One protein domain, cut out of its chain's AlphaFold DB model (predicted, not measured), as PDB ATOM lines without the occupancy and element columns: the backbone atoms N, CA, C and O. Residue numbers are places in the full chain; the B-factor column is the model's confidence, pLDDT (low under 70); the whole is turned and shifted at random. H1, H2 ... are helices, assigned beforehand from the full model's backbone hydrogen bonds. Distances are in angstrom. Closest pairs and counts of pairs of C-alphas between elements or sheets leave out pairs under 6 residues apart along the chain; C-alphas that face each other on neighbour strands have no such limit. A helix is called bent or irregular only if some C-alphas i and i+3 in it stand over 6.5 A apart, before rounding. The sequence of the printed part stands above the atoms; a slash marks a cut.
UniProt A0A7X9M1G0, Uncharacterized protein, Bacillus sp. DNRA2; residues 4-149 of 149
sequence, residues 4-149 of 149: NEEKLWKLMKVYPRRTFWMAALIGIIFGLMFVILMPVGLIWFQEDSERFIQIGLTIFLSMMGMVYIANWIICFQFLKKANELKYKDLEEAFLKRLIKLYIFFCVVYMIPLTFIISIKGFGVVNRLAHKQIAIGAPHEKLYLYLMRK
ATOM      1  N   ASN A   4     132.020 152.242 120.333       79.06
ATOM      2  CA  ASN A   4     131.401 151.931 121.624       79.06
ATOM      3  C   ASN A   4     129.938 151.465 121.507       79.06
ATOM      4  O   ASN A   4     129.514 150.609 122.283       79.06
ATOM      5  N   GLU A   5     129.180 151.963 120.527       74.50
ATOM      6  CA  GLU A   5     127.783 151.568 120.290       74.50
ATOM      7  C   GLU A   5     127.698 150.114 119.844       74.50
ATOM      8  O   GLU A   5     126.892 149.340 120.357       74.50
ATOM      9  N   GLU A   6     128.587 149.707 118.940       80.25
ATOM     10  CA  GLU A   6     128.630 148.330 118.455       80.25
ATOM     11  C   GLU A   6     128.995 147.348 119.584       80.25
ATOM     12  O   GLU A   6     128.415 146.263 119.701       80.25
ATOM     13  N   LYS A   7     129.913 147.746 120.478       82.69
ATOM     14  CA  LYS A   7     130.261 146.971 121.681       82.69
ATOM     15  C   LYS A   7     129.081 146.859 122.648       82.69
ATOM     16  O   LYS A   7     128.827 145.766 123.161       82.69
ATOM     17  N   LEU A   8     128.336 147.943 122.871       82.25
ATOM     18  CA  LEU A   8     127.131 147.948 123.707       82.25
ATOM     19  C   LEU A   8     126.020 147.071 123.116       82.25
ATOM     20  O   LEU A   8     125.394 146.299 123.842       82.25
ATOM     21  N   TRP A   9     125.833 147.093 121.798       82.19
ATOM     22  CA  TRP A   9     124.904 146.197 121.113       82.19
ATOM     23  C   TRP A   9     125.282 144.719 121.274       82.19
ATOM     24  O   TRP A   9     124.419 143.885 121.555       82.19
ATOM     25  N   LYS A  10     126.573 144.378 121.165       84.06
ATOM     26  CA  LYS A  10     127.062 143.010 121.427       84.06
ATOM     27  C   LYS A  10     126.803 142.590 122.880       84.06
ATOM     28  O   LYS A  10     126.321 141.482 123.120       84.06
ATOM     29  N   LEU A  11     127.039 143.485 123.842       85.50
ATOM     30  CA  LEU A  11     126.718 143.278 125.261       85.50
ATOM     31  C   LEU A  11     125.228 142.982 125.479       85.50
ATOM     32  O   LEU A  11     124.887 142.009 126.158       85.50
ATOM     33  N   MET A  12     124.351 143.768 124.852       83.44
ATOM     34  CA  MET A  12     122.896 143.629 124.955       83.44
ATOM     35  C   MET A  12     122.345 142.347 124.328       83.44
ATOM     36  O   MET A  12     121.272 141.900 124.719       83.44
ATOM     37  N   LYS A  13     123.060 141.704 123.402       81.50
ATOM     38  CA  LYS A  13     122.664 140.380 122.892       81.50
ATOM     39  C   LYS A  13     123.079 139.257 123.846       81.50
ATOM     40  O   LYS A  13     122.357 138.287 124.029       81.50
ATOM     41  N   VAL A  14     124.226 139.365 124.507       86.38
ATOM     42  CA  VAL A  14     124.749 138.248 125.312       86.38
ATOM     43  C   VAL A  14     124.160 138.219 126.723       86.38
ATOM     44  O   VAL A  14     123.728 137.164 127.196       86.38
ATOM     45  N   TYR A  15     124.147 139.359 127.411       85.31
ATOM     46  CA  TYR A  15     123.850 139.406 128.845       85.31
ATOM     47  C   TYR A  15     122.381 139.112 129.182       85.31
ATOM     48  O   TYR A  15     122.162 138.225 130.005       85.31
ATOM     49  N   PRO A  16     121.380 139.722 128.514       83.88
ATOM     50  CA  PRO A  16     119.968 139.431 128.767       83.88
ATOM     51  C   PRO A  16     119.585 137.971 128.531       83.88
ATOM     52  O   PRO A  16     118.747 137.422 129.240       83.88
ATOM     53  N   ARG A  17     120.220 137.309 127.554       84.44
ATOM     54  CA  ARG A  17     120.026 135.875 127.328       84.44
ATOM     55  C   ARG A  17     120.554 135.061 128.505       84.44
ATOM     56  O   ARG A  17     119.849 134.184 128.993       84.44
ATOM     57  N   ARG A  18     121.781 135.337 128.962       85.75
ATOM     58  CA  ARG A  18     122.386 134.626 130.102       85.75
ATOM     59  C   ARG A  18     121.572 134.812 131.379       85.75
ATOM     60  O   ARG A  18     121.295 133.826 132.054       85.75
ATOM     61  N   THR A  19     121.153 136.040 131.675       85.81
ATOM     62  CA  THR A  19     120.374 136.328 132.885       85.81
ATOM     63  C   THR A  19     118.973 135.740 132.838       85.81
ATOM     64  O   THR A  19     118.498 135.235 133.853       85.81
ATOM     65  N   PHE A  20     118.340 135.700 131.661       85.06
ATOM     66  CA  PHE A  20     117.082 134.982 131.467       85.06
ATOM     67  C   PHE A  20     117.216 133.481 131.763       85.06
ATOM     68  O   PHE A  20     116.410 132.949 132.517       85.06
ATOM     69  N   TRP A  21     118.230 132.803 131.212       84.19
ATOM     70  CA  TRP A  21     118.424 131.364 131.443       84.19
ATOM     71  C   TRP A  21     118.758 131.042 132.903       84.19
ATOM     72  O   TRP A  21     118.196 130.099 133.452       84.19
ATOM     73  N   MET A  22     119.610 131.844 133.551       85.88
ATOM     74  CA  MET A  22     119.919 131.674 134.977       85.88
ATOM     75  C   MET A  22     118.689 131.891 135.858       85.88
ATOM     76  O   MET A  22     118.447 131.134 136.793       85.88
ATOM     77  N   ALA A  23     117.868 132.888 135.533       83.38
ATOM     78  CA  ALA A  23     116.624 133.109 136.249       83.38
ATOM     79  C   ALA A  23     115.608 131.981 135.974       83.38
ATOM     80  O   ALA A  23     114.990 131.469 136.897       83.38
ATOM     81  N   ALA A  24     115.479 131.490 134.742       84.25
ATOM     82  CA  ALA A  24     114.628 130.335 134.452       84.25
ATOM     83  C   ALA A  24     115.065 129.075 135.228       84.25
ATOM     84  O   ALA A  24     114.213 128.336 135.717       84.25
ATOM     85  N   LEU A  25     116.377 128.868 135.402       87.56
ATOM     86  CA  LEU A  25     116.930 127.741 136.153       87.56
ATOM     87  C   LEU A  25     116.467 127.728 137.616       87.56
ATOM     88  O   LEU A  25     116.117 126.667 138.122       87.56
ATOM     89  N   ILE A  26     116.383 128.884 138.280       86.19
ATOM     90  CA  ILE A  26     115.823 128.973 139.642       86.19
ATOM     91  C   ILE A  26     114.362 128.513 139.665       86.19
ATOM     92  O   ILE A  26     113.977 127.773 140.565       86.19
ATOM     93  N   GLY A  27     113.561 128.881 138.659       83.69
ATOM     94  CA  GLY A  27     112.180 128.402 138.539       83.69
ATOM     95  C   GLY A  27     112.089 126.878 138.387       83.69
ATOM     96  O   GLY A  27     111.223 126.252 138.995       83.69
ATOM     97  N   ILE A  28     113.012 126.272 137.632       86.88
ATOM     98  CA  ILE A  28     113.105 124.811 137.476       86.88
ATOM     99  C   ILE A  28     113.497 124.145 138.800       86.88
ATOM    100  O   ILE A  28     112.853 123.181 139.205       86.88
ATOM    101  N   ILE A  29     114.515 124.667 139.494       88.19
ATOM    102  CA  ILE A  29     114.964 124.145 140.796       88.19
ATOM    103  C   ILE A  29     113.825 124.221 141.818       88.19
ATOM    104  O   ILE A  29     113.587 123.256 142.537       88.19
ATOM    105  N   PHE A  30     113.085 125.330 141.842       85.81
ATOM    106  CA  PHE A  30     111.913 125.485 142.697       85.81
ATOM    107  C   PHE A  30     110.829 124.454 142.360       85.81
ATOM    108  O   PHE A  30     110.332 123.783 143.254       85.81
ATOM    109  N   GLY A  31     110.504 124.253 141.079       86.56
ATOM    110  CA  GLY A  31     109.553 123.217 140.663       86.56
ATOM    111  C   GLY A  31     109.976 121.810 141.101       86.56
ATOM    112  O   GLY A  31     109.173 121.073 141.671       86.56
ATOM    113  N   LEU A  32     111.251 121.459 140.907       87.56
ATOM    114  CA  LEU A  32     111.815 120.179 141.350       87.56
ATOM    115  C   LEU A  32     111.778 120.022 142.872       87.56
ATOM    116  O   LEU A  32     111.453 118.942 143.352       87.56
ATOM    117  N   MET A  33     112.048 121.090 143.626       87.81
ATOM    118  CA  MET A  33     111.953 121.088 145.086       87.81
ATOM    119  C   MET A  33     110.556 120.656 145.548       87.81
ATOM    120  O   MET A  33     110.452 119.780 146.402       87.81
ATOM    121  N   PHE A  34     109.484 121.203 144.961       84.06
ATOM    122  CA  PHE A  34     108.113 120.797 145.306       84.06
ATOM    123  C   PHE A  34     107.824 119.346 144.924       84.06
ATOM    124  O   PHE A  34     107.249 118.614 145.724       84.06
ATOM    125  N   VAL A  35     108.237 118.923 143.728       85.19
ATOM    126  CA  VAL A  35     107.980 117.567 143.214       85.19
ATOM    127  C   VAL A  35     108.801 116.500 143.938       85.19
ATOM    128  O   VAL A  35     108.399 115.345 143.963       85.19
ATOM    129  N   ILE A  36     109.937 116.849 144.535       83.62
ATOM    130  CA  ILE A  36     110.759 115.900 145.289       83.62
ATOM    131  C   ILE A  36     110.350 115.917 146.760       83.62
ATOM    132  O   ILE A  36     110.060 114.866 147.316       83.62
ATOM    133  N   LEU A  37     110.256 117.087 147.397       82.81
ATOM    134  CA  LEU A  37     110.005 117.148 148.839       82.81
ATOM    135  C   LEU A  37     108.574 116.771 149.222       82.81
ATOM    136  O   LEU A  37     108.402 116.103 150.238       82.81
ATOM    137  N   MET A  38     107.563 117.134 148.423       75.81
ATOM    138  CA  MET A  38     106.171 116.814 148.768       75.81
ATOM    139  C   MET A  38     105.866 115.314 148.618       75.81
ATOM    140  O   MET A  38     105.467 114.698 149.599       75.81
ATOM    141  N   PRO A  39     106.070 114.667 147.454       75.31
ATOM    142  CA  PRO A  39     105.671 113.275 147.263       75.31
ATOM    143  C   PRO A  39     106.615 112.304 147.971       75.31
ATOM    144  O   PRO A  39     106.154 111.334 148.561       75.31
ATOM    145  N   VAL A  40     107.931 112.553 147.953       71.69
ATOM    146  CA  VAL A  40     108.901 111.649 148.594       71.69
ATOM    147  C   VAL A  40     108.818 111.766 150.114       71.69
ATOM    148  O   VAL A  40     108.824 110.744 150.797       71.69
ATOM    149  N   GLY A  41     108.651 112.984 150.642       63.84
ATOM    150  CA  GLY A  41     108.459 113.208 152.075       63.84
ATOM    151  C   GLY A  41     107.158 112.599 152.609       63.84
ATOM    152  O   GLY A  41     107.165 112.020 153.690       63.84
ATOM    153  N   LEU A  42     106.064 112.663 151.836       65.88
ATOM    154  CA  LEU A  42     104.762 112.115 152.239       65.88
ATOM    155  C   LEU A  42     104.650 110.590 152.095       65.88
ATOM    156  O   LEU A  42     103.922 109.976 152.871       65.88
ATOM    157  N   ILE A  43     105.316 109.984 151.104       69.56
ATOM    158  CA  ILE A  43     105.135 108.558 150.773       69.56
ATOM    159  C   ILE A  43     106.206 107.673 151.421       69.56
ATOM    160  O   ILE A  43     105.891 106.579 151.872       69.56
ATOM    161  N   TRP A  44     107.465 108.121 151.460       69.50
ATOM    162  CA  TRP A  44     108.601 107.257 151.812       69.50
ATOM    163  C   TRP A  44     109.208 107.536 153.189       69.50
ATOM    164  O   TRP A  44     109.859 106.657 153.741       69.50
ATOM    165  N   PHE A  45     108.997 108.729 153.753       68.06
ATOM    166  CA  PHE A  45     109.645 109.169 154.994       68.06
ATOM    167  C   PHE A  45     108.641 109.660 156.047       68.06
ATOM    168  O   PHE A  45     108.921 110.643 156.711       68.06
ATOM    169  N   GLN A  46     107.478 109.025 156.234       66.88
ATOM    170  CA  GLN A  46     106.448 109.537 157.164       66.88
ATOM    171  C   GLN A  46     106.970 109.832 158.586       66.88
ATOM    172  O   GLN A  46     106.698 110.915 159.104       66.88
ATOM    173  N   GLU A  47     107.754 108.927 159.184       74.56
ATOM    174  CA  GLU A  47     108.281 109.076 160.555       74.56
ATOM    175  C   GLU A  47     109.459 110.065 160.667       74.56
ATOM    176  O   GLU A  47     109.614 110.716 161.696       74.56
ATOM    177  N   ASP A  48     110.241 110.246 159.595       79.25
ATOM    178  CA  ASP A  48     111.397 111.163 159.521       79.25
ATOM    179  C   ASP A  48     111.134 112.383 158.610       79.25
ATOM    180  O   ASP A  48     112.058 113.073 158.158       79.25
ATOM    181  N   SER A  49     109.862 112.657 158.317       75.06
ATOM    182  CA  SER A  49     109.441 113.591 157.265       75.06
ATOM    183  C   SER A  49     109.938 115.008 157.530       75.06
ATOM    184  O   SER A  49     110.408 115.674 156.608       75.06
ATOM    185  N   GLU A  50     109.936 115.445 158.789       79.50
ATOM    186  CA  GLU A  50     110.460 116.753 159.188       79.50
ATOM    187  C   GLU A  50     111.953 116.904 158.870       79.50
ATOM    188  O   GLU A  50     112.357 117.894 158.254       79.50
ATOM    189  N   ARG A  51     112.779 115.907 159.220       82.38
ATOM    190  CA  ARG A  51     114.229 115.935 158.955       82.38
ATOM    191  C   ARG A  51     114.522 115.866 157.463       82.38
ATOM    192  O   ARG A  51     115.375 116.608 156.974       82.38
ATOM    193  N   PHE A  52     113.801 115.017 156.730       83.38
ATOM    194  CA  PHE A  52     113.931 114.911 155.278       83.38
ATOM    195  C   PHE A  52     113.578 116.231 154.581       83.38
ATOM    196  O   PHE A  52     114.357 116.731 153.763       83.38
ATOM    197  N   ILE A  53     112.440 116.833 154.946       83.81
ATOM    198  CA  ILE A  53     112.006 118.126 154.413       83.81
ATOM    199  C   ILE A  53     113.039 119.197 154.753       83.81
ATOM    200  O   ILE A  53     113.443 119.928 153.857       83.81
ATOM    201  N   GLN A  54     113.525 119.275 155.993       84.69
ATOM    202  CA  GLN A  54     114.489 120.296 156.406       84.69
ATOM    203  C   GLN A  54     115.818 120.197 155.641       84.69
ATOM    204  O   GLN A  54     116.326 121.209 155.143       84.69
ATOM    205  N   ILE A  55     116.376 118.989 155.506       86.62
ATOM    206  CA  ILE A  55     117.626 118.756 154.767       86.62
ATOM    207  C   ILE A  55     117.428 119.104 153.294       86.62
ATOM    208  O   ILE A  55     118.213 119.858 152.716       86.62
ATOM    209  N   GLY A  56     116.351 118.604 152.692       85.19
ATOM    210  CA  GLY A  56     116.050 118.866 151.295       85.19
ATOM    211  C   GLY A  56     115.823 120.350 151.017       85.19
ATOM    212  O   GLY A  56     116.419 120.897 150.091       85.19
ATOM    213  N   LEU A  57     115.048 121.039 151.858       88.00
ATOM    214  CA  LEU A  57     114.808 122.478 151.743       88.00
ATOM    215  C   LEU A  57     116.124 123.262 151.834       88.00
ATOM    216  O   LEU A  57     116.349 124.174 151.043       88.00
ATOM    217  N   THR A  58     117.033 122.856 152.725       90.62
ATOM    218  CA  THR A  58     118.371 123.458 152.863       90.62
ATOM    219  C   THR A  58     119.213 123.277 151.599       90.62
ATOM    220  O   THR A  58     119.832 124.235 151.128       90.62
ATOM    221  N   ILE A  59     119.212 122.082 151.001       89.88
ATOM    222  CA  ILE A  59     119.930 121.800 149.749       89.88
ATOM    223  C   ILE A  59     119.357 122.639 148.601       89.88
ATOM    224  O   ILE A  59     120.103 123.349 147.922       89.88
ATOM    225  N   PHE A  60     118.037 122.613 148.405       89.31
ATOM    226  CA  PHE A  60     117.385 123.346 147.319       89.31
ATOM    227  C   PHE A  60     117.531 124.865 147.474       89.31
ATOM    228  O   PHE A  60     117.824 125.544 146.489       89.31
ATOM    229  N   LEU A  61     117.410 125.406 148.691       88.56
ATOM    230  CA  LEU A  61     117.679 126.821 148.966       88.56
ATOM    231  C   LEU A  61     119.138 127.189 148.704       88.56
ATOM    232  O   LEU A  61     119.393 128.234 148.109       88.56
ATOM    233  N   SER A  62     120.089 126.330 149.071       91.44
ATOM    234  CA  SER A  62     121.513 126.563 148.798       91.44
ATOM    235  C   SER A  62     121.799 126.584 147.294       91.44
ATOM    236  O   SER A  62     122.481 127.484 146.801       91.44
ATOM    237  N   MET A  63     121.221 125.648 146.533       90.75
ATOM    238  CA  MET A  63     121.318 125.629 145.070       90.75
ATOM    239  C   MET A  63     120.696 126.878 144.437       90.75
ATOM    240  O   MET A  63     121.336 127.528 143.607       90.75
ATOM    241  N   MET A  64     119.479 127.253 144.846       88.56
ATOM    242  CA  MET A  64     118.825 128.478 144.374       88.56
ATOM    243  C   MET A  64     119.648 129.722 144.722       88.56
ATOM    244  O   MET A  64     119.814 130.592 143.870       88.56
ATOM    245  N   GLY A  65     120.219 129.780 145.928       88.25
ATOM    246  CA  GLY A  65     121.099 130.855 146.378       88.25
ATOM    247  C   GLY A  65     122.341 131.004 145.500       88.25
ATOM    248  O   GLY A  65     122.654 132.112 145.068       88.25
ATOM    249  N   MET A  66     123.006 129.901 145.147       91.94
ATOM    250  CA  MET A  66     124.161 129.933 144.242       91.94
ATOM    251  C   MET A  66     123.796 130.464 142.851       91.94
ATOM    252  O   MET A  66     124.485 131.339 142.324       91.94
ATOM    253  N   VAL A  67     122.694 129.986 142.261       89.81
ATOM    254  CA  VAL A  67     122.238 130.464 140.943       89.81
ATOM    255  C   VAL A  67     121.819 131.935 141.011       89.81
ATOM    256  O   VAL A  67     122.106 132.714 140.099       89.81
ATOM    257  N   TYR A  68     121.188 132.343 142.111       87.38
ATOM    258  CA  TYR A  68     120.798 133.725 142.349       87.38
ATOM    259  C   TYR A  68     122.013 134.656 142.409       87.38
ATOM    260  O   TYR A  68     122.048 135.648 141.677       87.38
ATOM    261  N   ILE A  69     123.037 134.293 143.189       89.81
ATOM    262  CA  ILE A  69     124.307 135.030 143.283       89.81
ATOM    263  C   ILE A  69     125.006 135.076 141.920       89.81
ATOM    264  O   ILE A  69     125.459 136.140 141.499       89.81
ATOM    265  N   ALA A  70     125.048 133.961 141.185       89.88
ATOM    266  CA  ALA A  70     125.633 133.926 139.846       89.88
ATOM    267  C   ALA A  70     124.934 134.911 138.894       89.88
ATOM    268  O   ALA A  70     125.596 135.649 138.159       89.88
ATOM    269  N   ASN A  71     123.601 134.984 138.942       87.94
ATOM    270  CA  ASN A  71     122.841 135.930 138.130       87.94
ATOM    271  C   ASN A  71     123.109 137.392 138.540       87.94
ATOM    272  O   ASN A  71     123.244 138.277 137.691       87.94
ATOM    273  N   TRP A  72     123.282 137.628 139.841       88.00
ATOM    274  CA  TRP A  72     123.702 138.910 140.405       88.00
ATOM    275  C   TRP A  72     125.060 139.369 139.866       88.00
ATOM    276  O   TRP A  72     125.197 140.505 139.406       88.00
ATOM    277  N   ILE A  73     126.045 138.467 139.839       90.81
ATOM    278  CA  ILE A  73     127.382 138.734 139.291       90.81
ATOM    279  C   ILE A  73     127.285 139.119 137.810       90.81
ATOM    280  O   ILE A  73     127.926 140.079 137.381       90.81
ATOM    281  N   ILE A  74     126.454 138.428 137.022       90.00
ATOM    282  CA  ILE A  74     126.251 138.749 135.600       90.00
ATOM    283  C   ILE A  74     125.654 140.156 135.434       90.00
ATOM    284  O   ILE A  74     126.130 140.932 134.600       90.00
ATOM    285  N   CYS A  75     124.646 140.511 136.236       89.94
ATOM    286  CA  CYS A  75     124.057 141.851 136.248       89.94
ATOM    287  C   CYS A  75     125.079 142.935 136.630       89.94
ATOM    288  O   CYS A  75     125.161 143.969 135.963       89.94
ATOM    289  N   PHE A  76     125.910 142.686 137.642       90.00
ATOM    290  CA  PHE A  76     126.961 143.614 138.058       90.00
ATOM    291  C   PHE A  76     128.038 143.801 136.978       90.00
ATOM    292  O   PHE A  76     128.433 144.925 136.668       90.00
ATOM    293  N   GLN A  77     128.472 142.714 136.334       90.38
ATOM    294  CA  GLN A  77     129.414 142.782 135.213       90.38
ATOM    295  C   GLN A  77     128.859 143.594 134.039       90.38
ATOM    296  O   GLN A  77     129.610 144.339 133.406       90.38
ATOM    297  N   PHE A  78     127.563 143.467 133.743       90.25
ATOM    298  CA  PHE A  78     126.918 144.292 132.726       90.25
ATOM    299  C   PHE A  78     126.942 145.773 133.114       90.25
ATOM    300  O   PHE A  78     127.354 146.599 132.306       90.25
ATOM    301  N   LEU A  79     126.543 146.103 134.346       88.00
ATOM    302  CA  LEU A  79     126.540 147.474 134.863       88.00
ATOM    303  C   LEU A  79     127.918 148.127 134.756       88.00
ATOM    304  O   LEU A  79     128.031 149.242 134.245       88.00
ATOM    305  N   LYS A  80     128.965 147.406 135.174       90.12
ATOM    306  CA  LYS A  80     130.353 147.863 135.077       90.12
ATOM    307  C   LYS A  80     130.736 148.171 133.625       90.12
ATOM    308  O   LYS A  80     131.130 149.296 133.328       90.12
ATOM    309  N   LYS A  81     130.527 147.219 132.708       88.06
ATOM    310  CA  LYS A  81     130.861 147.383 131.281       88.06
ATOM    311  C   LYS A  81     130.043 148.477 130.595       88.06
ATOM    312  O   LYS A  81     130.570 149.208 129.764       88.06
ATOM    313  N   ALA A  82     128.762 148.610 130.934       85.44
ATOM    314  CA  ALA A  82     127.904 149.652 130.381       85.44
ATOM    315  C   ALA A  82     128.379 151.051 130.804       85.44
ATOM    316  O   ALA A  82     128.358 151.981 129.996       85.44
ATOM    317  N   ASN A  83     128.834 151.201 132.052       86.31
ATOM    318  CA  ASN A  83     129.356 152.466 132.560       86.31
ATOM    319  C   ASN A  83     130.739 152.800 131.971       86.31
ATOM    320  O   ASN A  83     130.968 153.941 131.585       86.31
ATOM    321  N   GLU A  84     131.623 151.805 131.822       87.56
ATOM    322  CA  GLU A  84     132.928 151.952 131.149       87.56
ATOM    323  C   GLU A  84     132.777 152.413 129.692       87.56
ATOM    324  O   GLU A  84     133.506 153.289 129.231       87.56
ATOM    325  N   LEU A  85     131.783 151.880 128.977       84.06
ATOM    326  CA  LEU A  85     131.471 152.268 127.598       84.06
ATOM    327  C   LEU A  85     130.672 153.577 127.495       84.06
ATOM    328  O   LEU A  85     130.192 153.908 126.412       84.06
ATOM    329  N   LYS A  86     130.521 154.312 128.607       81.69
ATOM    330  CA  LYS A  86     129.819 155.599 128.693       81.69
ATOM    331  C   LYS A  86     128.442 155.576 128.027       81.69
ATOM    332  O   LYS A  86     128.089 156.476 127.273       81.69
ATOM    333  N   TYR A  87     127.603 154.587 128.349       78.44
ATOM    334  CA  TYR A  87     126.256 154.480 127.758       78.44
ATOM    335  C   TYR A  87     125.373 155.738 127.954       78.44
ATOM    336  O   TYR A  87     124.353 155.903 127.286       78.44
ATOM    337  N   LYS A  88     125.722 156.629 128.896       77.00
ATOM    338  CA  LYS A  88     125.030 157.907 129.109       77.00
ATOM    339  C   LYS A  88     125.233 158.888 127.949       77.00
ATOM    340  O   LYS A  88     124.306 159.656 127.686       77.00
ATOM    341  N   ASP A  89     126.350 158.783 127.238       79.06
ATOM    342  CA  ASP A  89     126.752 159.670 126.139       79.06
ATOM    343  C   ASP A  89     126.312 159.130 124.763       79.06
ATOM    344  O   ASP A  89     126.667 159.684 123.731       79.06
ATOM    345  N   LEU A  90     125.529 158.043 124.741       73.44
ATOM    346  CA  LEU A  90     124.926 157.484 123.529       73.44
ATOM    347  C   LEU A  90     123.987 158.482 122.838       73.44
ATOM    348  O   LEU A  90     123.031 158.958 123.465       73.44
ATOM    349  N   GLU A  91     124.205 158.693 121.536       71.75
ATOM    350  CA  GLU A  91     123.289 159.417 120.642       71.75
ATOM    351  C   GLU A  91     122.044 158.573 120.318       71.75
ATOM    352  O   GLU A  91     120.929 159.094 120.266       71.75
ATOM    353  N   GLU A  92     122.197 157.247 120.180       72.38
ATOM    354  CA  GLU A  92     121.077 156.343 119.906       72.38
ATOM    355  C   GLU A  92     120.137 156.214 121.124       72.38
ATOM    356  O   GLU A  92     120.370 155.453 122.075       72.38
ATOM    357  N   ALA A  93     119.014 156.940 121.082       75.50
ATOM    358  CA  ALA A  93     118.019 156.968 122.155       75.50
ATOM    359  C   ALA A  93     117.421 155.583 122.470       75.50
ATOM    360  O   ALA A  93     117.122 155.292 123.633       75.50
ATOM    361  N   PHE A  94     117.279 154.716 121.460       76.44
ATOM    362  CA  PHE A  94     116.738 153.365 121.622       76.44
ATOM    363  C   PHE A  94     117.657 152.487 122.479       76.44
ATOM    364  O   PHE A  94     117.235 151.984 123.523       76.44
ATOM    365  N   LEU A  95     118.930 152.356 122.090       78.12
ATOM    366  CA  LEU A  95     119.914 151.549 122.812       78.12
ATOM    367  C   LEU A  95     120.088 152.039 124.255       78.12
ATOM    368  O   LEU A  95     120.106 151.240 125.193       78.12
ATOM    369  N   LYS A  96     120.123 153.361 124.457       81.88
ATOM    370  CA  LYS A  96     120.204 153.976 125.788       81.88
ATOM    371  C   LYS A  96     119.022 153.590 126.683       81.88
ATOM    372  O   LYS A  96     119.217 153.281 127.860       81.88
ATOM    373  N   ARG A  97     117.795 153.584 126.149       82.12
ATOM    374  CA  ARG A  97     116.593 153.159 126.893       82.12
ATOM    375  C   ARG A  97     116.584 151.662 127.157       82.12
ATOM    376  O   ARG A  97     116.238 151.258 128.264       82.12
ATOM    377  N   LEU A  98     117.017 150.856 126.193       83.56
ATOM    378  CA  LEU A  98     117.105 149.409 126.346       83.56
ATOM    379  C   LEU A  98     118.101 149.016 127.451       83.56
ATOM    380  O   LEU A  98     117.789 148.173 128.291       83.56
ATOM    381  N   ILE A  99     119.258 149.686 127.513       86.88
ATOM    382  CA  ILE A  99     120.248 149.517 128.586       86.88
ATOM    383  C   ILE A  99     119.657 149.934 129.938       86.88
ATOM    384  O   ILE A  99     119.759 149.177 130.903       86.88
ATOM    385  N   LYS A 100     118.991 151.096 130.023       86.69
ATOM    386  CA  LYS A 100     118.318 151.535 131.261       86.69
ATOM    387  C   LYS A 100     117.269 150.531 131.735       86.69
ATOM    388  O   LYS A 100     117.200 150.243 132.926       86.69
ATOM    389  N   LEU A 101     116.479 149.988 130.813       87.06
ATOM    390  CA  LEU A 101     115.453 149.001 131.126       87.06
ATOM    391  C   LEU A 101     116.068 147.702 131.660       87.06
ATOM    392  O   LEU A 101     115.585 147.142 132.641       87.06
ATOM    393  N   TYR A 102     117.162 147.241 131.055       87.56
ATOM    394  CA  TYR A 102     117.883 146.075 131.550       87.56
ATOM    395  C   TYR A 102     118.489 146.307 132.941       87.56
ATOM    396  O   TYR A 102     118.374 145.446 133.810       87.56
ATOM    397  N   ILE A 103     119.069 147.488 133.180       89.19
ATOM    398  CA  ILE A 103     119.573 147.893 134.499       89.19
ATOM    399  C   ILE A 103     118.446 147.873 135.534       89.19
ATOM    400  O   ILE A 103     118.626 147.311 136.611       89.19
ATOM    401  N   PHE A 104     117.279 148.424 135.194       88.94
ATOM    402  CA  PHE A 104     116.110 148.398 136.066       88.94
ATOM    403  C   PHE A 104     115.727 146.964 136.447       88.94
ATOM    404  O   PHE A 104     115.597 146.664 137.629       88.94
ATOM    405  N   PHE A 105     115.642 146.045 135.481       87.12
ATOM    406  CA  PHE A 105     115.353 144.641 135.783       87.12
ATOM    407  C   PHE A 105     116.451 143.946 136.584       87.12
ATOM    408  O   PHE A 105     116.132 143.126 137.439       87.12
ATOM    409  N   CYS A 106     117.723 144.288 136.374       87.25
ATOM    410  CA  CYS A 106     118.804 143.806 137.229       87.25
ATOM    411  C   CYS A 106     118.636 144.270 138.684       87.25
ATOM    412  O   CYS A 106     118.853 143.467 139.584       87.25
ATOM    413  N   VAL A 107     118.202 145.515 138.922       85.81
ATOM    414  CA  VAL A 107     117.907 146.034 140.272       85.81
ATOM    415  C   VAL A 107     116.688 145.334 140.878       85.81
ATOM    416  O   VAL A 107     116.754 144.852 142.002       85.81
ATOM    417  N   VAL A 108     115.593 145.203 140.124       85.31
ATOM    418  CA  VAL A 108     114.382 144.500 140.582       85.31
ATOM    419  C   VAL A 108     114.668 143.020 140.851       85.31
ATOM    420  O   VAL A 108     114.099 142.428 141.760       85.31
ATOM    421  N   TYR A 109     115.585 142.397 140.104       82.44
ATOM    422  CA  TYR A 109     116.029 141.028 140.365       82.44
ATOM    423  C   TYR A 109     116.758 140.889 141.704       82.44
ATOM    424  O   TYR A 109     116.724 139.814 142.286       82.44
ATOM    425  N   MET A 110     117.383 141.960 142.210       78.69
ATOM    426  CA  MET A 110     118.068 141.944 143.507       78.69
ATOM    427  C   MET A 110     117.124 141.810 144.703       78.69
ATOM    428  O   MET A 110     117.585 141.545 145.812       78.69
ATOM    429  N   ILE A 111     115.825 142.002 144.484       81.69
ATOM    430  CA  ILE A 111     114.791 141.819 145.491       81.69
ATOM    431  C   ILE A 111     114.175 140.428 145.253       81.69
ATOM    432  O   ILE A 111     113.497 140.226 144.241       81.69
ATOM    433  N   PRO A 112     114.372 139.453 146.164       69.38
ATOM    434  CA  PRO A 112     113.938 138.069 145.952       69.38
ATOM    435  C   PRO A 112     112.437 137.925 145.656       69.38
ATOM    436  O   PRO A 112     112.043 137.114 144.822       69.38
ATOM    437  N   LEU A 113     111.594 138.759 146.279       73.06
ATOM    438  CA  LEU A 113     110.135 138.742 146.096       73.06
ATOM    439  C   LEU A 113     109.687 139.134 144.679       73.06
ATOM    440  O   LEU A 113     108.612 138.739 144.236       73.06
ATOM    441  N   THR A 114     110.500 139.893 143.945       75.38
ATOM    442  CA  THR A 114     110.166 140.386 142.599       75.38
ATOM    443  C   THR A 114     110.854 139.601 141.485       75.38
ATOM    444  O   THR A 114     110.766 139.958 140.310       75.38
ATOM    445  N   PHE A 115     111.485 138.479 141.830       71.81
ATOM    446  CA  PHE A 115     112.224 137.608 140.924       71.81
ATOM    447  C   PHE A 115     111.430 137.183 139.666       71.81
ATOM    448  O   PHE A 115     111.956 137.236 138.550       71.81
ATOM    449  N   ILE A 116     110.140 136.842 139.804       73.94
ATOM    450  CA  ILE A 116     109.275 136.439 138.674       73.94
ATOM    451  C   ILE A 116     109.086 137.587 137.670       73.94
ATOM    452  O   ILE A 116     109.076 137.369 136.453       73.94
ATOM    453  N   ILE A 117     108.951 138.818 138.170       79.12
ATOM    454  CA  ILE A 117     108.803 140.020 137.339       79.12
ATOM    455  C   ILE A 117     110.084 140.231 136.530       79.12
ATOM    456  O   ILE A 117     110.031 140.479 135.322       79.12
ATOM    457  N   SER A 118     111.238 140.041 137.165       75.62
ATOM    458  CA  SER A 118     112.544 140.184 136.530       75.62
ATOM    459  C   SER A 118     112.817 139.134 135.452       75.62
ATOM    460  O   SER A 118     113.357 139.491 134.408       75.62
ATOM    461  N   ILE A 119     112.381 137.873 135.622       79.31
ATOM    462  CA  ILE A 119     112.466 136.852 134.554       79.31
ATOM    463  C   ILE A 119     111.737 137.327 133.295       79.31
ATOM    464  O   ILE A 119     112.297 137.297 132.193       79.31
ATOM    465  N   LYS A 120     110.484 137.781 133.452       81.00
ATOM    466  CA  LYS A 120     109.689 138.300 132.330       81.00
ATOM    467  C   LYS A 120     110.375 139.513 131.700       81.00
ATOM    468  O   LYS A 120     110.469 139.586 130.476       81.00
ATOM    469  N   GLY A 121     110.917 140.407 132.526       80.69
ATOM    470  CA  GLY A 121     111.685 141.574 132.098       80.69
ATOM    471  C   GLY A 121     112.916 141.237 131.257       80.69
ATOM    472  O   GLY A 121     113.072 141.764 130.155       80.69
ATOM    473  N   PHE A 122     113.757 140.303 131.711       83.56
ATOM    474  CA  PHE A 122     114.920 139.837 130.947       83.56
ATOM    475  C   PHE A 122     114.516 139.177 129.629       83.56
ATOM    476  O   PHE A 122     115.163 139.408 128.608       83.56
ATOM    477  N   GLY A 123     113.416 138.419 129.619       80.25
ATOM    478  CA  GLY A 123     112.852 137.848 128.397       80.25
ATOM    479  C   GLY A 123     112.453 138.920 127.380       80.25
ATOM    480  O   GLY A 123     112.785 138.799 126.200       80.25
ATOM    481  N   VAL A 124     111.796 139.992 127.833       80.56
ATOM    482  CA  VAL A 124     111.415 141.136 126.989       80.56
ATOM    483  C   VAL A 124     112.653 141.849 126.442       80.56
ATOM    484  O   VAL A 124     112.755 142.035 125.230       80.56
ATOM    485  N   VAL A 125     113.636 142.172 127.289       82.44
ATOM    486  CA  VAL A 125     114.886 142.818 126.843       82.44
ATOM    487  C   VAL A 125     115.642 141.939 125.847       82.44
ATOM    488  O   VAL A 125     116.104 142.436 124.824       82.44
ATOM    489  N   ASN A 126     115.745 140.632 126.097       80.94
ATOM    490  CA  ASN A 126     116.428 139.705 125.197       80.94
ATOM    491  C   ASN A 126     115.755 139.642 123.816       80.94
ATOM    492  O   ASN A 126     116.447 139.641 122.794       80.94
ATOM    493  N   ARG A 127     114.413 139.633 123.771       75.81
ATOM    494  CA  ARG A 127     113.664 139.703 122.508       75.81
ATOM    495  C   ARG A 127     113.927 141.013 121.781       75.81
ATOM    496  O   ARG A 127     114.214 140.965 120.596       75.81
ATOM    497  N   LEU A 128     113.888 142.145 122.480       75.50
ATOM    498  CA  LEU A 128     114.138 143.466 121.894       75.50
ATOM    499  C   LEU A 128     115.582 143.629 121.395       75.50
ATOM    500  O   LEU A 128     115.812 144.290 120.389       75.50
ATOM    501  N   ALA A 129     116.551 143.004 122.067       74.00
ATOM    502  CA  ALA A 129     117.957 143.042 121.672       74.00
ATOM    503  C   ALA A 129     118.285 142.146 120.458       74.00
ATOM    504  O   ALA A 129     119.232 142.433 119.725       74.00
ATOM    505  N   HIS A 130     117.537 141.053 120.248       70.62
ATOM    506  CA  HIS A 130     117.777 140.097 119.153       70.62
ATOM    507  C   HIS A 130     116.834 140.243 117.965       70.62
ATOM    508  O   HIS A 130     117.237 139.980 116.835       70.62
ATOM    509  N   LYS A 131     115.576 140.603 118.207       60.31
ATOM    510  CA  LYS A 131     114.562 140.788 117.177       60.31
ATOM    511  C   LYS A 131     114.304 142.282 117.073       60.31
ATOM    512  O   LYS A 131     113.681 142.865 117.957       60.31
ATOM    513  N   GLN A 132     114.714 142.887 115.963       53.62
ATOM    514  CA  GLN A 132     114.017 144.063 115.447       53.62
ATOM    515  C   GLN A 132     112.571 143.632 115.125       53.62
ATOM    516  O   GLN A 132     112.259 143.241 114.013       53.62
ATOM    517  N   ILE A 133     111.741 143.585 116.171       49.16
ATOM    518  CA  ILE A 133     110.279 143.522 116.231       49.16
ATOM    519  C   ILE A 133     109.589 142.554 115.245       49.16
ATOM    520  O   ILE A 133     109.313 142.896 114.102       49.16
ATOM    521  N   ALA A 134     109.118 141.412 115.760       38.56
ATOM    522  CA  ALA A 134     107.890 140.790 115.259       38.56
ATOM    523  C   ALA A 134     106.773 141.125 116.260       38.56
ATOM    524  O   ALA A 134     106.804 140.659 117.397       38.56
ATOM    525  N   ILE A 135     105.855 142.010 115.862       45.69
ATOM    526  CA  ILE A 135     104.744 142.522 116.677       45.69
ATOM    527  C   ILE A 135     103.780 141.362 116.945       45.69
ATOM    528  O   ILE A 135     103.038 140.977 116.049       45.69
ATOM    529  N   GLY A 136     103.790 140.800 118.154       45.06
ATOM    530  CA  GLY A 136     102.855 139.734 118.525       45.06
ATOM    531  C   GLY A 136     102.010 140.073 119.744       45.06
ATOM    532  O   GLY A 136     100.796 139.887 119.720       45.06
ATOM    533  N   ALA A 137     102.624 140.599 120.811       54.09
ATOM    534  CA  ALA A 137     101.951 140.685 122.103       54.09
ATOM    535  C   ALA A 137     101.666 142.128 122.582       54.09
ATOM    536  O   ALA A 137     102.494 143.025 122.412       54.09
ATOM    537  N   PRO A 138     100.522 142.382 123.249       51.66
ATOM    538  CA  PRO A 138     100.125 143.727 123.688       51.66
ATOM    539  C   PRO A 138     101.095 144.366 124.699       51.66
ATOM    540  O   PRO A 138     101.265 145.582 124.695       51.66
ATOM    541  N   HIS A 139     101.806 143.569 125.502       54.09
ATOM    542  CA  HIS A 139     102.857 144.073 126.396       54.09
ATOM    543  C   HIS A 139     104.096 144.571 125.631       54.09
ATOM    544  O   HIS A 139     104.743 145.519 126.066       54.09
ATOM    545  N   GLU A 140     104.402 144.002 124.460       54.06
ATOM    546  CA  GLU A 140     105.513 144.449 123.608       54.06
ATOM    547  C   GLU A 140     105.203 145.811 122.955       54.06
ATOM    548  O   GLU A 140     106.109 146.628 122.782       54.06
ATOM    549  N   LYS A 141     103.920 146.120 122.688       55.12
ATOM    550  CA  LYS A 141     103.483 147.452 122.220       55.12
ATOM    551  C   LYS A 141     103.740 148.553 123.255       55.12
ATOM    552  O   LYS A 141     104.149 149.643 122.863       55.12
ATOM    553  N   LEU A 142     103.554 148.280 124.550       53.03
ATOM    554  CA  LEU A 142     103.810 149.258 125.618       53.03
ATOM    555  C   LEU A 142     105.308 149.599 125.723       53.03
ATOM    556  O   LEU A 142     105.676 150.768 125.825       53.03
ATOM    557  N   TYR A 143     106.176 148.589 125.617       55.53
ATOM    558  CA  TYR A 143     107.631 148.781 125.606       55.53
ATOM    559  C   TYR A 143     108.122 149.520 124.362       55.53
ATOM    560  O   TYR A 143     109.005 150.368 124.466       55.53
ATOM    561  N   LEU A 144     107.526 149.255 123.197       60.31
ATOM    562  CA  LEU A 144     107.805 150.016 121.979       60.31
ATOM    563  C   LEU A 144     107.348 151.469 122.086       60.31
ATOM    564  O   LEU A 144     108.071 152.359 121.650       60.31
ATOM    565  N   TYR A 145     106.193 151.726 122.702       57.59
ATOM    566  CA  TYR A 145     105.710 153.084 122.943       57.59
ATOM    567  C   TYR A 145     106.650 153.858 123.888       57.59
ATOM    568  O   TYR A 145     107.044 154.980 123.574       57.59
ATOM    569  N   LEU A 146     107.110 153.222 124.973       55.91
ATOM    570  CA  LEU A 146     108.130 153.760 125.891       55.91
ATOM    571  C   LEU A 146     109.511 153.954 125.241       55.91
ATOM    572  O   LEU A 146     110.312 154.758 125.716       55.91
ATOM    573  N   MET A 147     109.823 153.232 124.163       55.41
ATOM    574  CA  MET A 147     111.084 153.377 123.427       55.41
ATOM    575  C   MET A 147     111.013 154.349 122.243       55.41
ATOM    576  O   MET A 147     112.063 154.812 121.808       55.41
ATOM    577  N   ARG A 148     109.815 154.682 121.744       55.25
ATOM    578  CA  ARG A 148     109.608 155.569 120.584       55.25
ATOM    579  C   ARG A 148     109.320 157.034 120.962       55.25
ATOM    580  O   ARG A 148     109.481 157.897 120.109       55.25
ATOM    581  N   LYS A 149     108.897 157.313 122.200       41.88
ATOM    582  CA  LYS A 149     108.579 158.663 122.706       41.88
ATOM    583  C   LYS A 149     109.643 159.143 123.675       41.88
ATOM    584  O   LYS A 149     110.487 159.987 123.335       41.88
TER     585      LYS A 149
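AT A GLANCE: This is residues 4 to 149 of the 149 residues of an uncharacterized protein of Bacillus sp. DNRA2 (UniProt A0A7X9M1G0). A long, narrow helical hairpin of H1 and H2 makes the longest axis; a second, shorter hairpin of H3 and H4 packs on one part of its length, and the other part, with the H1 to H2 link at its tip, reaches beyond them. The last helix, H5, packs on residues 93 to 98 of H3, to the side of the long hairpin. The printed part has 146 residues with five named helices, H1 to H5 in chain order, and no named strand; the class is all helix. The whole is loose, with a radius of gyration of the C-alphas of 19.1 A, and elongated, spanning 66 by 34 by 20 A.

IN THESE COORDINATES: Find C-alpha 4 at (131.401, 151.931, 121.624), where the longest helix, H1, residues 4 to 43, begins. By its hydrogen bonds it was assigned as one helix, but it is bent: C-alphas 13 and 16 are 6.5 A apart. Its arms are H1a, residues 4 to 13, and H1b, residues 16 to 43 and 40.7 A long, at a shallow tilt of 20 degrees. From C-alpha 49 at (109.441, 113.591, 157.265), H2 runs 52.0 A to residue 84. H3 holds residues 93 to 109, 24.3 A. H4 holds residues 112 to 130, 27.1 A, and is irregular, C-alphas 113 and 116 being 7.8 A apart, with a kink of 32 degrees near residue 119. H5, residues 138 to 148, ends at C-alpha 148 at (109.608, 155.569, 120.584).

HOW THE PARTS SIT: Look first at H1b, H2, H3 and H4, an up-and-down bundle, each running against the one before it. H1b and H2 form a hairpin and touch, opposite ways at a shallow tilt of 3 degrees; their closest C-alphas, of Gly 41 and Ser 49, are 5.3 A apart. H1b touches H4 with residues 16 to 24 alone, at a steep tilt of 41 degrees; the closest C-alphas, of Pro 16 and Asn 126, are 5.0 A apart. H2 touches H3 with residues 72 to 82 alone, closest at the C-alphas of Cys 75 and Cys 106, 5.7 A. H3 and H4, a hairpin, touch at a shallow tilt of 25 degrees, closest at the C-alphas of Tyr 109 and Phe 115, 5.1 A. H1a touches residues 126 to 130 of H4, closest at the C-alphas of Lys 13 and Ala 129, 5.5 A. H3 touches H5 at a steep tilt of 53 degrees, closest at the C-alphas of Phe 94 and Met 147, 5.9 A. H2 and H4 are apart. In H1a, H2 and H3 every O i to N i+4 pair is within hydrogen-bond range; H1b has 23 of 24, H4 13 of 15 and H5 6 of 7.

THE WHOLE: The two C-alphas farthest apart, of Glu 47 and Glu 91, are 66.0 A apart. The printed part has no cut and no long link. Mean pLDDT of the printed part is 78.6; residues 41 to 46, 112 and 131 to 149 are under 70.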